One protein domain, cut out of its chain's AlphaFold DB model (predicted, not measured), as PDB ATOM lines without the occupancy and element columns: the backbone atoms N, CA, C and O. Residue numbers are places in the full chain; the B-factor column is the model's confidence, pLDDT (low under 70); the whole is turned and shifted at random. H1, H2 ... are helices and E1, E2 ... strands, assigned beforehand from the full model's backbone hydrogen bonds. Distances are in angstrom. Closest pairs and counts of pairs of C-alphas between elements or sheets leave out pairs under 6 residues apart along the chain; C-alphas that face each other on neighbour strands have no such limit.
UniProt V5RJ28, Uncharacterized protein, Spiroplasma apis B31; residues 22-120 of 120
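This is residues 22 to 120 of the 120 residues of an uncharacterized protein of Spiroplasma apis B31 (UniProt V5RJ28). A five-stranded antiparallel sheet, strongly twisted and curled like part of a barrel, makes the body; its long hairpin E1-E2 reaches out at one end, and the short helix H1 follows E7 at the other. A second, small hairpin, E5-E6, packs on E2, where E6 crosses it near Tyr 47. The sheet's order is E2, E1, E7, E3, E4, and the printed part has 99 residues, with seven named strands and then one named helix along the chain; the class is mostly strand. The whole is only just compact, close to loose, with a radius of gyration of the C-alphas of 15.1 A, and it is elongated, spanning 55 by 30 by 21 A.

E1, residues 22 to 36, is the longest strand, 43.3 A from C-alpha 22 at (-10.337, 46.285, -24.379) to C-alpha 36 at (-4.312, 3.476, -25.671). E2 holds residues 42 to 49, 21.7 A. E7, residues 101 to 110, is 26.2 A long and bends by 58 degrees at residue 107. E3, residues 59 to 66, measures 20.0 A, and E4, residues 69 to 74, 17.2 A. E5 is residues 78 to 81, 9.8 A, and E6 residues 84 to 87, 10.1 A. H1, residues 111 to 119, measures 12.8 A and ends with C-alpha 119 at (-26.557, 44.525, -27.319).

The pairing of E1 is staggered: residues 22 to 29 pair with E7 and residues 29 to 36 with E2. E1 and E7 are antiparallel at 149 degrees, with N 28 and O 102 2.8 A apart, within hydrogen-bond range. E1 and E2 form a hairpin at 152 degrees, with N 31 and O 47 at 2.8 A. E7 and E3 are antiparallel, with N 103 and O 63 at 2.8 A. The hairpin E3 and E4 has N 62 and O 73 at 2.8 A; E4 and E2 are the edge strands. In the hairpin E5 and E6, N 79 and O 86 are 2.9 A apart. The closest C-alphas of E2 and E6, those of Tyr 47 and Thr 86, are 4.4 A apart. E1 and E4 are apart. H1 stands up from the sheet, its line rising 68 degrees; its closest C-alphas to E1 are those of Leu 111 and Lys 22, 6.0 A. Every O i to N i+4 pair of H1 is within hydrogen-bond range.

The two C-alphas farthest apart, those of Thr 39 and Leu 112, are 55.0 A apart. The printed part has no cut. The link from E6 to E7, residues 88 to 100, is long. Residues 115 to 120, of which 115 to 119 belong to H1, stand free. The mean pLDDT of the printed part is 84.0; residues 93 to 99 and residue 120 are under 70.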
ATOM      1  N   LYS A  22     -10.213  47.365 -25.368       84.56
ATOM      2  CA  LYS A  22     -10.337  46.285 -24.379       84.56
ATOM      3  C   LYS A  22     -10.178  44.932 -25.074       84.56
ATOM      4  O   LYS A  22     -10.657  44.742 -26.189       84.56
ATOM      5  N   SER A  23      -9.476  44.004 -24.431       82.69
ATOM      6  CA  SER A  23      -9.421  42.615 -24.900       82.69
ATOM      7  C   SER A  23     -10.676  41.878 -24.461       82.69
ATOM      8  O   SER A  23     -11.050  41.942 -23.288       82.69
ATOM      9  N   ASP A  24     -11.296  41.184 -25.406       85.62
ATOM     10  CA  ASP A  24     -12.344  40.216 -25.110       85.62
ATOM     11  C   ASP A  24     -11.712  38.913 -24.593       85.62
ATOM     12  O   ASP A  24     -10.628  38.520 -25.039       85.62
ATOM     13  N   VAL A  25     -12.347  38.281 -23.607       88.75
ATOM     14  CA  VAL A  25     -11.820  37.095 -22.923       88.75
ATOM     15  C   VAL A  25     -12.923  36.059 -22.823       88.75
ATOM     16  O   VAL A  25     -13.884  36.251 -22.084       88.75
ATOM     17  N   SER A  26     -12.743  34.938 -23.516       89.50
ATOM     18  CA  SER A  26     -13.648  33.792 -23.404       89.50
ATOM     19  C   SER A  26     -13.083  32.786 -22.410       89.50
ATOM     20  O   SER A  26     -11.909  32.413 -22.482       89.50
ATOM     21  N   LEU A  27     -13.929  32.336 -21.484       90.19
ATOM     22  CA  LEU A  27     -13.619  31.213 -20.610       90.19
ATOM     23  C   LEU A  27     -13.907  29.907 -21.354       90.19
ATOM     24  O   LEU A  27     -14.932  29.765 -22.021       90.19
ATOM     25  N   ALA A  28     -13.008  28.949 -21.220       91.06
ATOM     26  CA  ALA A  28     -13.176  27.606 -21.733       91.06
ATOM     27  C   ALA A  28     -12.599  26.590 -20.738       91.06
ATOM     28  O   ALA A  28     -11.948  26.949 -19.750       91.06
ATOM     29  N   THR A  29     -12.837  25.313 -21.009       89.56
ATOM     30  CA  THR A  29     -12.373  24.200 -20.179       89.56
ATOM     31  C   THR A  29     -11.587  23.225 -21.034       89.56
ATOM     32  O   THR A  29     -11.953  22.966 -22.180       89.56
ATOM     33  N   ILE A  30     -10.515  22.669 -20.481       89.31
ATOM     34  CA  ILE A  30      -9.729  21.632 -21.144       89.31
ATOM     35  C   ILE A  30     -10.280  20.258 -20.761       89.31
ATOM     36  O   ILE A  30     -10.412  19.935 -19.579       89.31
ATOM     37  N   TYR A  31     -10.573  19.452 -21.776       87.31
ATOM     38  CA  TYR A  31     -10.951  18.051 -21.667       87.31
ATOM     39  C   TYR A  31      -9.845  17.184 -22.268       87.31
ATOM     40  O   TYR A  31      -9.529  17.322 -23.446       87.31
ATOM     41  N   ILE A  32      -9.246  16.301 -21.473       85.75
ATOM     42  CA  ILE A  32      -8.174  15.411 -21.929       85.75
ATOM     43  C   ILE A  32      -8.785  14.045 -22.224       85.75
ATOM     44  O   ILE A  32      -9.277  13.374 -21.318       85.75
ATOM     45  N   LYS A  33      -8.756  13.639 -23.493       84.81
ATOM     46  CA  LYS A  33      -9.132  12.291 -23.913       84.81
ATOM     47  C   LYS A  33      -7.893  11.407 -23.868       84.81
ATOM     48  O   LYS A  33      -6.936  11.645 -24.599       84.81
ATOM     49  N   GLU A  34      -7.915  10.388 -23.021       84.44
ATOM     50  CA  GLU A  34      -6.864   9.371 -22.976       84.44
ATOM     51  C   GLU A  34      -7.262   8.201 -23.885       84.44
ATOM     52  O   GLU A  34      -8.388   7.704 -23.828       84.44
ATOM     53  N   SER A  35      -6.350   7.773 -24.756       82.94
ATOM     54  CA  SER A  35      -6.524   6.587 -25.600       82.94
ATOM     55  C   SER A  35      -5.273   5.723 -25.539       82.94
ATOM     56  O   SER A  35      -4.166   6.246 -25.455       82.94
ATOM     57  N   MET A  36      -5.437   4.404 -25.559       82.94
ATOM     58  CA  MET A  36      -4.312   3.476 -25.671       82.94
ATOM     59  C   MET A  36      -4.150   3.066 -27.128       82.94
ATOM     60  O   MET A  36      -5.101   2.605 -27.757       82.94
ATOM     61  N   LYS A  37      -2.941   3.235 -27.659       83.38
ATOM     62  CA  LYS A  37      -2.549   2.641 -28.937       83.38
ATOM     63  C   LYS A  37      -2.330   1.138 -28.768       83.38
ATOM     64  O   LYS A  37      -2.028   0.661 -27.677       83.38
ATOM     65  N   GLU A  38      -2.385   0.406 -29.877       80.75
ATOM     66  CA  GLU A  38      -2.072  -1.032 -29.932       80.75
ATOM     67  C   GLU A  38      -0.641  -1.355 -29.460       80.75
ATOM     68  O   GLU A  38      -0.365  -2.464 -29.018       80.75
ATOM     69  N   THR A  39       0.259  -0.366 -29.480       81.38
ATOM     70  CA  THR A  39       1.630  -0.450 -28.950       81.38
ATOM     71  C   THR A  39       1.715  -0.381 -27.420       81.38
ATOM     72  O   THR A  39       2.806  -0.501 -26.870       81.38
ATOM     73  N   GLY A  40       0.595  -0.161 -26.720       79.62
ATOM     74  CA  GLY A  40       0.552   0.055 -25.269       79.62
ATOM     75  C   GLY A  40       0.868   1.491 -24.833       79.62
ATOM     76  O   GLY A  40       0.826   1.791 -23.642       79.62
ATOM     77  N   GLU A  41       1.152   2.398 -25.772       82.00
ATOM     78  CA  GLU A  41       1.361   3.818 -25.476       82.00
ATOM     79  C   GLU A  41       0.033   4.526 -25.176       82.00
ATOM     80  O   GLU A  41      -0.925   4.447 -25.953       82.00
ATOM     81  N   VAL A  42      -0.006   5.268 -24.066       79.12
ATOM     82  CA  VAL A  42      -1.119   6.161 -23.725       79.12
ATOM     83  C   VAL A  42      -0.930   7.484 -24.465       79.12
ATOM     84  O   VAL A  42       0.052   8.186 -24.246       79.12
ATOM     85  N   VAL A  43      -1.883   7.834 -25.324       82.44
ATOM     86  CA  VAL A  43      -1.944   9.109 -26.045       82.44
ATOM     87  C   VAL A  43      -2.952  10.013 -25.359       82.44
ATOM     88  O   VAL A  43      -4.097   9.604 -25.131       82.44
ATOM     89  N   GLN A  44      -2.541  11.244 -25.062       81.94
ATOM     90  CA  GLN A  44      -3.399  12.248 -24.448       81.94
ATOM     91  C   GLN A  44      -3.771  13.318 -25.471       81.94
ATOM     92  O   GLN A  44      -2.930  14.059 -25.972       81.94
ATOM     93  N   GLU A  45      -5.063  13.431 -25.769       85.62
ATOM     94  CA  GLU A  45      -5.589  14.403 -26.723       85.62
ATOM     95  C   GLU A  45      -6.374  15.496 -25.983       85.62
ATOM     96  O   GLU A  45      -7.490  15.251 -25.515       85.62
ATOM     97  N   PRO A  46      -5.812  16.706 -25.837       87.75
ATOM     98  CA  PRO A  46      -6.450  17.776 -25.086       87.75
ATOM     99  C   PRO A  46      -7.347  18.639 -25.975       87.75
ATOM    100  O   PRO A  46      -6.885  19.348 -26.870       87.75
ATOM    101  N   TYR A  47      -8.640  18.630 -25.699       90.06
ATOM    102  CA  TYR A  47      -9.654  19.427 -26.378       90.06
ATOM    103  C   TYR A  47     -10.064  20.628 -25.533       90.06
ATOM    104  O   TYR A  47     -10.138  20.551 -24.310       90.06
ATOM    105  N   ILE A  48     -10.355  21.747 -26.189       90.56
ATOM    106  CA  ILE A  48     -10.852  22.964 -25.553       90.56
ATOM    107  C   ILE A  48     -12.352  23.055 -25.811       90.56
ATOM    108  O   ILE A  48     -12.799  23.202 -26.948       90.56
ATOM    109  N   LEU A  49     -13.121  22.992 -24.730       89.62
ATOM    110  CA  LEU A  49     -14.569  23.124 -24.733       89.62
ATOM    111  C   LEU A  49     -14.950  24.554 -24.365       89.62
ATOM    112  O   LEU A  49     -14.556  25.073 -23.321       89.62
ATOM    113  N   THR A  50     -15.739  25.183 -25.221       88.00
ATOM    114  CA  THR A  50     -16.242  26.543 -25.042       88.00
ATOM    115  C   THR A  50     -17.714  26.590 -25.428       88.00
ATOM    116  O   THR A  50     -18.172  25.822 -26.272       88.00
ATOM    117  N   THR A  51     -18.462  27.484 -24.793       84.56
ATOM    118  CA  THR A  51     -19.866  27.755 -25.122       84.56
ATOM    119  C   THR A  51     -20.014  28.651 -26.350       84.56
ATOM    120  O   THR A  51     -21.102  28.753 -26.908       84.56
ATOM    121  N   GLU A  52     -18.937  29.314 -26.777       83.56
ATOM    122  CA  GLU A  52     -18.941  30.271 -27.880       83.56
ATOM    123  C   GLU A  52     -18.296  29.675 -29.133       83.56
ATOM    124  O   GLU A  52     -17.351  28.890 -29.063       83.56
ATOM    125  N   LYS A  53     -18.749  30.102 -30.317       81.31
ATOM    126  CA  LYS A  53     -18.001  29.832 -31.549       81.31
ATOM    127  C   LYS A  53     -16.723  30.659 -31.532       81.31
ATOM    128  O   LYS A  53     -16.762  31.885 -31.625       81.31
ATOM    129  N   ILE A  54     -15.590  29.981 -31.434       83.69
ATOM    130  CA  ILE A  54     -14.278  30.617 -31.394       83.69
ATOM    131  C   ILE A  54     -13.576  30.420 -32.729       83.69
ATOM    132  O   ILE A  54     -13.590  29.323 -33.277       83.69
ATOM    133  N   ASN A  55     -12.947  31.488 -33.220       85.94
ATOM    134  CA  ASN A  55     -12.016  31.456 -34.339       85.94
ATOM    135  C   ASN A  55     -10.594  31.680 -33.800       85.94
ATOM    136  O   ASN A  55     -10.335  32.723 -33.195       85.94
ATOM    137  N   ILE A  56      -9.688  30.722 -34.029       85.50
ATOM    138  CA  ILE A  56      -8.285  30.796 -33.578       85.50
ATOM    139  C   ILE A  56      -7.592  32.065 -34.081       85.50
ATOM    140  O   ILE A  56      -6.805  32.642 -33.334       85.50
ATOM    141  N   SER A  57      -7.918  32.553 -35.286       85.38
ATOM    142  CA  SER A  57      -7.299  33.770 -35.836       85.38
ATOM    143  C   SER A  57      -7.526  35.001 -34.962       85.38
ATOM    144  O   SER A  57      -6.733  35.933 -34.993       85.38
ATOM    145  N   ASN A  58      -8.603  35.006 -34.176       86.88
ATOM    146  CA  ASN A  58      -8.968  36.127 -33.320       86.88
ATOM    147  C   ASN A  58      -8.370  36.003 -31.915       86.88
ATOM    148  O   ASN A  58      -8.553  36.909 -31.105       86.88
ATOM    149  N   ILE A  59      -7.697  34.892 -31.603       90.62
ATOM    150  CA  ILE A  59      -7.048  34.647 -30.316       90.62
ATOM    151  C   ILE A  59      -5.606  35.126 -30.409       90.62
ATOM    152  O   ILE A  59      -4.857  34.725 -31.298       90.62
ATOM    153  N   LYS A  60      -5.205  35.957 -29.451       91.50
ATOM    154  CA  LYS A  60      -3.836  36.456 -29.324       91.50
ATOM    155  C   LYS A  60      -3.009  35.617 -28.356       91.50
ATOM    156  O   LYS A  60      -1.838  35.359 -28.607       91.50
ATOM    157  N   SER A  61      -3.603  35.241 -27.230       92.44
ATOM    158  CA  SER A  61      -2.914  34.487 -26.189       92.44
ATOM    159  C   SER A  61      -3.884  33.651 -25.379       92.44
ATOM    160  O   SER A  61      -5.085  33.915 -25.321       92.44
ATOM    161  N   VAL A  62      -3.333  32.655 -24.711       92.12
ATOM    162  CA  VAL A  62      -4.071  31.645 -23.979       92.12
ATOM    163  C   VAL A  62      -3.469  31.528 -22.595       92.12
ATOM    164  O   VAL A  62      -2.269  31.309 -22.464       92.12
ATOM    165  N   LYS A  63      -4.284  31.669 -21.555       91.69
ATOM    166  CA  LYS A  63      -3.859  31.423 -20.178       91.69
ATOM    167  C   LYS A  63      -4.434  30.103 -19.720       91.69
ATOM    168  O   LYS A  63      -5.648  29.934 -19.746       91.69
ATOM    169  N   VAL A  64      -3.575  29.195 -19.291       89.44
ATOM    170  CA  VAL A  64      -3.947  27.848 -18.860       89.44
ATOM    171  C   VAL A  64      -3.702  27.723 -17.361       89.44
ATOM    172  O   VAL A  64      -2.667  28.166 -16.858       89.44
ATOM    173  N   GLU A  65      -4.661  27.137 -16.646       86.56
ATOM    174  CA  GLU A  65      -4.519  26.749 -15.242       86.56
ATOM    175  C   GLU A  65      -3.825  25.382 -15.117       86.56
ATOM    176  O   GLU A  65      -4.322  24.358 -15.588       86.56
ATOM    177  N   PHE A  66      -2.679  25.373 -14.445       84.12
ATOM    178  CA  PHE A  66      -1.900  24.194 -14.079       84.12
ATOM    179  C   PHE A  66      -1.994  23.943 -12.573       84.12
ATOM    180  O   PHE A  66      -2.442  24.795 -11.807       84.12
ATOM    181  N   MET A  67      -1.507  22.785 -12.117       80.12
ATOM    182  CA  MET A  67      -1.457  22.480 -10.680       80.12
ATOM    183  C   MET A  67      -0.675  23.524  -9.867       80.12
ATOM    184  O   MET A  67      -1.059  23.828  -8.742       80.12
ATOM    185  N   ASN A  68       0.375  24.099 -10.458       81.44
ATOM    186  CA  ASN A  68       1.292  25.023  -9.786       81.44
ATOM    187  C   ASN A  68       0.999  26.506 -10.089       81.44
ATOM    188  O   ASN A  68       1.836  27.362  -9.812       81.44
ATOM    189  N   GLY A  69      -0.159  26.825 -10.679       85.31
ATOM    190  CA  GLY A  69      -0.555  28.199 -10.993       85.31
ATOM    191  C   GLY A  69      -1.002  28.376 -12.440       85.31
ATOM    192  O   GLY A  69      -1.680  27.522 -12.998       85.31
ATOM    193  N   TYR A  70      -0.644  29.504 -13.051       88.38
ATOM    194  CA  TYR A  70      -1.075  29.846 -14.406       88.38
ATOM    195  C   TYR A  70       0.113  30.071 -15.325       88.38
ATOM    196  O   TYR A  70       1.077  30.728 -14.936       88.38
ATOM    197  N   GLN A  71      -0.015  29.631 -16.572       88.94
ATOM    198  CA  GLN A  71       0.951  29.943 -17.619       88.94
ATOM    199  C   GLN A  71       0.242  30.550 -18.825       88.94
ATOM    200  O   GLN A  71      -0.881  30.169 -19.159       88.94
ATOM    201  N   ASN A  72       0.902  31.521 -19.453       90.88
ATOM    202  CA  ASN A  72       0.427  32.155 -20.672       90.88
ATOM    203  C   ASN A  72       1.200  31.600 -21.866       90.88
ATOM    204  O   ASN A  72       2.424  31.499 -21.819       90.88
ATOM    205  N   PHE A  73       0.478  31.319 -22.940       90.88
ATOM    206  CA  PHE A  73       1.000  30.893 -24.229       90.88
ATOM    207  C   PHE A  73       0.486  31.831 -25.320       90.88
ATOM    208  O   PHE A  73      -0.566  32.460 -25.157       90.88
ATOM    209  N   GLY A  74       1.213  31.943 -26.429       90.69
ATOM    210  CA  GLY A  74       0.677  32.588 -27.621       90.69
ATOM    211  C   GLY A  74      -0.354  31.694 -28.315       90.69
ATOM    212  O   GLY A  74      -0.710  30.621 -27.826       90.69
ATOM    213  N   ASN A  75      -0.902  32.146 -29.438       90.81
ATOM    214  CA  ASN A  75      -1.920  31.384 -30.165       90.81
ATOM    215  C   ASN A  75      -1.346  30.186 -30.941       90.81
ATOM    216  O   ASN A  75      -2.100  29.296 -31.323       90.81
ATOM    217  N   GLU A  76      -0.026  30.109 -31.107       91.19
ATOM    218  CA  GLU A  76       0.694  29.035 -31.795       91.19
ATOM    219  C   GLU A  76       0.552  27.660 -31.131       91.19
ATOM    220  O   GLU A  76       0.900  26.638 -31.733       91.19
ATOM    221  N   VAL A  77       0.070  27.614 -29.886       90.75
ATOM    222  CA  VAL A  77      -0.228  26.360 -29.185       90.75
ATOM    223  C   VAL A  77      -1.608  25.808 -29.529       90.75
ATOM    224  O   VAL A  77      -1.880  24.653 -29.215       90.75
ATOM    225  N   LEU A  78      -2.471  26.600 -30.168       91.06
ATOM    226  CA  LEU A  78      -3.816  26.199 -30.562       91.06
ATOM    227  C   LEU A  78      -3.826  25.633 -31.979       91.06
ATOM    228  O   LEU A  78      -3.156  26.137 -32.879       91.06
ATOM    229  N   LYS A  79      -4.636  24.600 -32.199       91.12
ATOM    230  CA  LYS A  79      -4.903  24.046 -33.531       91.12
ATOM    231  C   LYS A  79      -6.324  23.491 -33.592       91.12
ATOM    232  O   LYS A  79      -6.909  23.172 -32.559       91.12
ATOM    233  N   TYR A  80      -6.871  23.354 -34.796       89.19
ATOM    234  CA  TYR A  80      -8.067  22.539 -35.003       89.19
ATOM    235  C   TYR A  80      -7.655  21.114 -35.360       89.19
ATOM    236  O   TYR A  80      -6.796  20.911 -36.217       89.19
ATOM    237  N   LYS A  81      -8.279  20.136 -34.708       86.69
ATOM    238  CA  LYS A  81      -8.186  18.715 -35.043       86.69
ATOM    239  C   LYS A  81      -9.606  18.169 -35.119       86.69
ATOM    240  O   LYS A  81     -10.364  18.335 -34.170       86.69
ATOM    241  N   ASP A  82      -9.975  17.589 -36.258       86.12
ATOM    242  CA  ASP A  82     -11.307  17.009 -36.492       86.12
ATOM    243  C   ASP A  82     -12.463  17.990 -36.206       86.12
ATOM    244  O   ASP A  82     -13.499  17.635 -35.652       86.12
ATOM    245  N   GLY A  83     -12.260  19.270 -36.539       83.31
ATOM    246  CA  GLY A  83     -13.230  20.343 -36.286       83.31
ATOM    247  C   GLY A  83     -13.311  20.816 -34.829       83.31
ATOM    248  O   GLY A  83     -14.037  21.765 -34.540       83.31
ATOM    249  N   LEU A  84     -12.544  20.215 -33.917       87.50
ATOM    250  CA  LEU A  84     -12.480  20.590 -32.509       87.50
ATOM    251  C   LEU A  84     -11.238  21.432 -32.225       87.50
ATOM    252  O   LEU A  84     -10.150  21.179 -32.751       87.50
ATOM    253  N   LEU A  85     -11.396  22.444 -31.373       90.19
ATOM    254  CA  LEU A  85     -10.278  23.238 -30.884       90.19
ATOM    255  C   LEU A  85      -9.452  22.389 -29.912       90.19
ATOM    256  O   LEU A  85      -9.989  21.807 -28.972       90.19
ATOM    257  N   THR A  86      -8.147  22.323 -30.128       90.56
ATOM    258  CA  THR A  86      -7.209  21.560 -29.302       90.56
ATOM    259  C   THR A  86      -5.956  22.396 -29.036       90.56
ATOM    260  O   THR A  86      -5.676  23.380 -29.728       90.56
ATOM    261  N   ILE A  87      -5.212  22.014 -28.004       88.94
ATOM    262  CA  ILE A  87      -3.920  22.594 -27.638       88.94
ATOM    263  C   ILE A  87      -2.812  21.565 -27.916       88.94
ATOM    264  O   ILE A  87      -3.052  20.359 -27.916       88.94
ATOM    265  N   LYS A  88      -1.595  22.008 -28.227       86.94
ATOM    266  CA  LYS A  88      -0.461  21.097 -28.455       86.94
ATOM    267  C   LYS A  88      -0.198  20.237 -27.216       86.94
ATOM    268  O   LYS A  88      -0.137  20.760 -26.109       86.94
ATOM    269  N   GLU A  89      -0.003  18.938 -27.424       75.19
ATOM    270  CA  GLU A  89       0.195  17.936 -26.363       75.19
ATOM    271  C   GLU A  89       1.382  18.274 -25.446       75.19
ATOM    272  O   GLU A  89       1.275  18.155 -24.229       75.19
ATOM    273  N   GLU A  90       2.456  18.833 -26.015       75.75
ATOM    274  CA  GLU A  90       3.645  19.317 -25.293       75.75
ATOM    275  C   GLU A  90       3.312  20.302 -24.159       75.75
ATOM    276  O   GLU A  90       4.022  20.372 -23.158       75.75
ATOM    277  N   VAL A  91       2.210  21.045 -24.293       75.12
ATOM    278  CA  VAL A  91       1.763  22.052 -23.323       75.12
ATOM    279  C   VAL A  91       0.936  21.433 -22.190       75.12
ATOM    280  O   VAL A  91       0.761  22.050 -21.141       75.12
ATOM    281  N   VAL A  92       0.418  20.215 -22.374       71.50
ATOM    282  CA  VAL A  92      -0.643  19.647 -21.527       71.50
ATOM    283  C   VAL A  92      -0.156  18.626 -20.505       71.50
ATOM    284  O   VAL A  92      -0.882  18.307 -19.566       71.50
ATOM    285  N   SER A  93       1.103  18.204 -20.598       68.50
ATOM    286  CA  SER A  93       1.718  17.207 -19.708       68.50
ATOM    287  C   SER A  93       1.555  17.493 -18.202       68.50
ATOM    288  O   SER A  93       1.501  16.557 -17.410       68.50
ATOM    289  N   ASN A  94       1.400  18.764 -17.804       66.06
ATOM    290  CA  ASN A  94       1.244  19.193 -16.406       66.06
ATOM    291  C   ASN A  94      -0.129  19.805 -16.067       66.06
ATOM    292  O   ASN A  94      -0.315  20.347 -14.968       66.06
ATOM    293  N   ILE A  95      -1.085  19.804 -16.999       68.75
ATOM    294  CA  ILE A  95      -2.412  20.371 -16.733       68.75
ATOM    295  C   ILE A  95      -3.104  19.485 -15.705       68.75
ATOM    296  O   ILE A  95      -3.054  18.257 -15.770       68.75
ATOM    297  N   LYS A  96      -3.752  20.120 -14.725       61.62
ATOM    298  CA  LYS A  96      -4.533  19.418 -13.707       61.62
ATOM    299  C   LYS A  96      -5.518  18.495 -14.433       61.62
ATOM    300  O   LYS A  96      -6.387  18.987 -15.146       61.62
ATOM    301  N   LYS A  97      -5.359  17.175 -14.255       61.38
ATOM    302  CA  LYS A  97      -6.024  16.084 -15.007       61.38
ATOM    303  C   LYS A  97      -7.557  16.172 -15.127       61.38
ATOM    304  O   LYS A  97      -8.149  15.403 -15.870       61.38
ATOM    305  N   LEU A  98      -8.210  17.088 -14.412       56.22
ATOM    306  CA  LEU A  98      -9.653  17.299 -14.435       56.22
ATOM    307  C   LEU A  98      -9.964  18.796 -14.566       56.22
ATOM    308  O   LEU A  98      -9.698  19.569 -13.645       56.22
ATOM    309  N   ASN A  99     -10.579  19.174 -15.692       63.94
ATOM    310  CA  ASN A  99     -11.258  20.456 -15.910       63.94
ATOM    311  C   ASN A  99     -10.399  21.713 -15.683       63.94
ATOM    312  O   ASN A  99     -10.855  22.674 -15.059       63.94
ATOM    313  N   GLY A 100      -9.164  21.724 -16.193       74.19
ATOM    314  CA  GLY A 100      -8.336  22.932 -16.188       74.19
ATOM    315  C   GLY A 100      -9.054  24.083 -16.897       74.19
ATOM    316  O   GLY A 100      -9.512  23.924 -18.035       74.19
ATOM    317  N   LYS A 101      -9.180  25.234 -16.227       87.25
ATOM    318  CA  LYS A 101      -9.749  26.432 -16.846       87.25
ATOM    319  C   LYS A 101      -8.733  27.037 -17.800       87.25
ATOM    320  O   LYS A 101      -7.538  27.117 -17.505       87.25
ATOM    321  N   ILE A 102      -9.231  27.489 -18.941       90.38
ATOM    322  CA  ILE A 102      -8.440  28.193 -19.935       90.38
ATOM    323  C   ILE A 102      -9.127  29.515 -20.276       90.38
ATOM    324  O   ILE A 102     -10.342  29.577 -20.464       90.38
ATOM    325  N   TRP A 103      -8.348  30.590 -20.330       92.31
ATOM    326  CA  TRP A 103      -8.811  31.899 -20.778       92.31
ATOM    327  C   TRP A 103      -8.222  32.181 -22.148       92.31
ATOM    328  O   TRP A 103      -7.003  32.173 -22.331       92.31
ATOM    329  N   LEU A 104      -9.101  32.448 -23.102       92.62
ATOM    330  CA  LEU A 104      -8.755  32.758 -24.479       92.62
ATOM    331  C   LEU A 104      -8.845  34.271 -24.653       92.62
ATOM    332  O   LEU A 104      -9.936  34.837 -24.699       92.62
ATOM    333  N   TYR A 105      -7.689  34.928 -24.708       91.69
ATOM    334  CA  TYR A 105      -7.596  36.372 -24.882       91.69
ATOM    335  C   TYR A 105      -7.628  36.695 -26.366       91.69
ATOM    336  O   TYR A 105      -6.701  36.359 -27.110       91.69
ATOM    337  N   LYS A 106      -8.695  37.365 -26.788       90.31
ATOM    338  CA  LYS A 106      -8.885  37.786 -28.169       90.31
ATOM    339  C   LYS A 106      -8.174  39.109 -28.458       90.31
ATOM    340  O   LYS A 106      -7.656  39.793 -27.561       90.31
ATOM    341  N   GLU A 107      -8.148  39.477 -29.734       84.62
ATOM    342  CA  GLU A 107      -7.682  40.790 -30.166       84.62
ATOM    343  C   GLU A 107      -8.384  41.937 -29.426       84.62
ATOM    344  O   GLU A 107      -9.534  41.853 -28.989       84.62
ATOM    345  N   LYS A 108      -7.653  43.044 -29.276       83.69
ATOM    346  CA  LYS A 108      -8.166  44.253 -28.637       83.69
ATOM    347  C   LYS A 108      -9.191  44.922 -29.552       83.69
ATOM    348  O   LYS A 108      -8.817  45.461 -30.593       83.69
ATOM    349  N   ILE A 109     -10.448  44.969 -29.126       84.69
ATOM    350  CA  ILE A 109     -11.514  45.711 -29.807       84.69
ATOM    351  C   ILE A 109     -11.757  47.056 -29.118       84.69
ATOM    352  O   ILE A 109     -11.429  47.227 -27.942       84.69
ATOM    353  N   SER A 110     -12.289  48.042 -29.847       87.38
ATOM    354  CA  SER A 110     -12.699  49.303 -29.221       87.38
ATOM    355  C   SER A 110     -13.838  49.053 -28.236       87.38
ATOM    356  O   SER A 110     -14.659  48.153 -28.430       87.38
ATOM    357  N   LEU A 111     -13.898  49.854 -27.176       85.81
ATOM    358  CA  LEU A 111     -14.932  49.743 -26.157       85.81
ATOM    359  C   LEU A 111     -16.318  49.976 -26.763       85.81
ATOM    360  O   LEU A 111     -17.256  49.268 -26.415       85.81
ATOM    361  N   LEU A 112     -16.426  50.887 -27.735       86.75
ATOM    362  CA  LEU A 112     -17.645  51.067 -28.521       86.75
ATOM    363  C   LEU A 112     -18.081  49.765 -29.212       86.75
ATOM    364  O   LEU A 112     -19.229  49.355 -29.068       86.75
ATOM    365  N   LYS A 113     -17.167  49.090 -29.924       85.94
ATOM    366  CA  LYS A 113     -17.472  47.825 -30.612       85.94
ATOM    367  C   LYS A 113     -17.832  46.718 -29.623       85.94
ATOM    368  O   LYS A 113     -18.743  45.945 -29.892       85.94
ATOM    369  N   TYR A 114     -17.147  46.661 -28.482       84.12
ATOM    370  CA  TYR A 114     -17.468  45.728 -27.403       84.12
ATOM    371  C   TYR A 114     -18.891  45.940 -26.872       84.12
ATOM    372  O   TYR A 114     -19.646  44.980 -26.772       84.12
ATOM    373  N   LEU A 115     -19.271  47.191 -26.584       84.75
ATOM    374  CA  LEU A 115     -20.613  47.525 -26.107       84.75
ATOM    375  C   LEU A 115     -21.674  47.184 -27.157       84.75
ATOM    376  O   LEU A 115     -22.646  46.517 -26.829       84.75
ATOM    377  N   LEU A 116     -21.467  47.557 -28.423       86.19
ATOM    378  CA  LEU A 116     -22.400  47.224 -29.504       86.19
ATOM    379  C   LEU A 116     -22.591  45.708 -29.653       86.19
ATOM    380  O   LEU A 116     -23.725  45.255 -29.707       86.19
ATOM    381  N   ASN A 117     -21.508  44.925 -29.619       81.50
ATOM    382  CA  ASN A 117     -21.574  43.460 -29.670       81.50
ATOM    383  C   ASN A 117     -22.259  42.817 -28.452       81.50
ATOM    384  O   ASN A 117     -22.548  41.631 -28.500       81.50
ATOM    385  N   SER A 118     -22.454  43.548 -27.350       77.38
ATOM    386  CA  SER A 118     -23.183  43.041 -26.180       77.38
ATOM    387  C   SER A 118     -24.692  43.296 -26.246       77.38
ATOM    388  O   SER A 118     -25.441  42.684 -25.490       77.38
ATOM    389  N   PHE A 119     -25.138  44.202 -27.126       74.62
ATOM    390  CA  PHE A 119     -26.557  44.525 -27.319       74.62
ATOM    391  C   PHE A 119     -27.244  43.676 -28.397       74.62
ATOM    392  O   PHE A 119     -28.473  43.620 -28.408       74.62
ATOM    393  N   PHE A 120     -26.473  43.057 -29.294       51.75
ATOM    394  CA  PHE A 120     -26.945  42.196 -30.383       51.75
ATOM    395  C   PHE A 120     -26.472  40.762 -30.163       51.75
ATOM    396  O   PHE A 120     -27.248  39.840 -30.498       51.75
TER     397      PHE A 120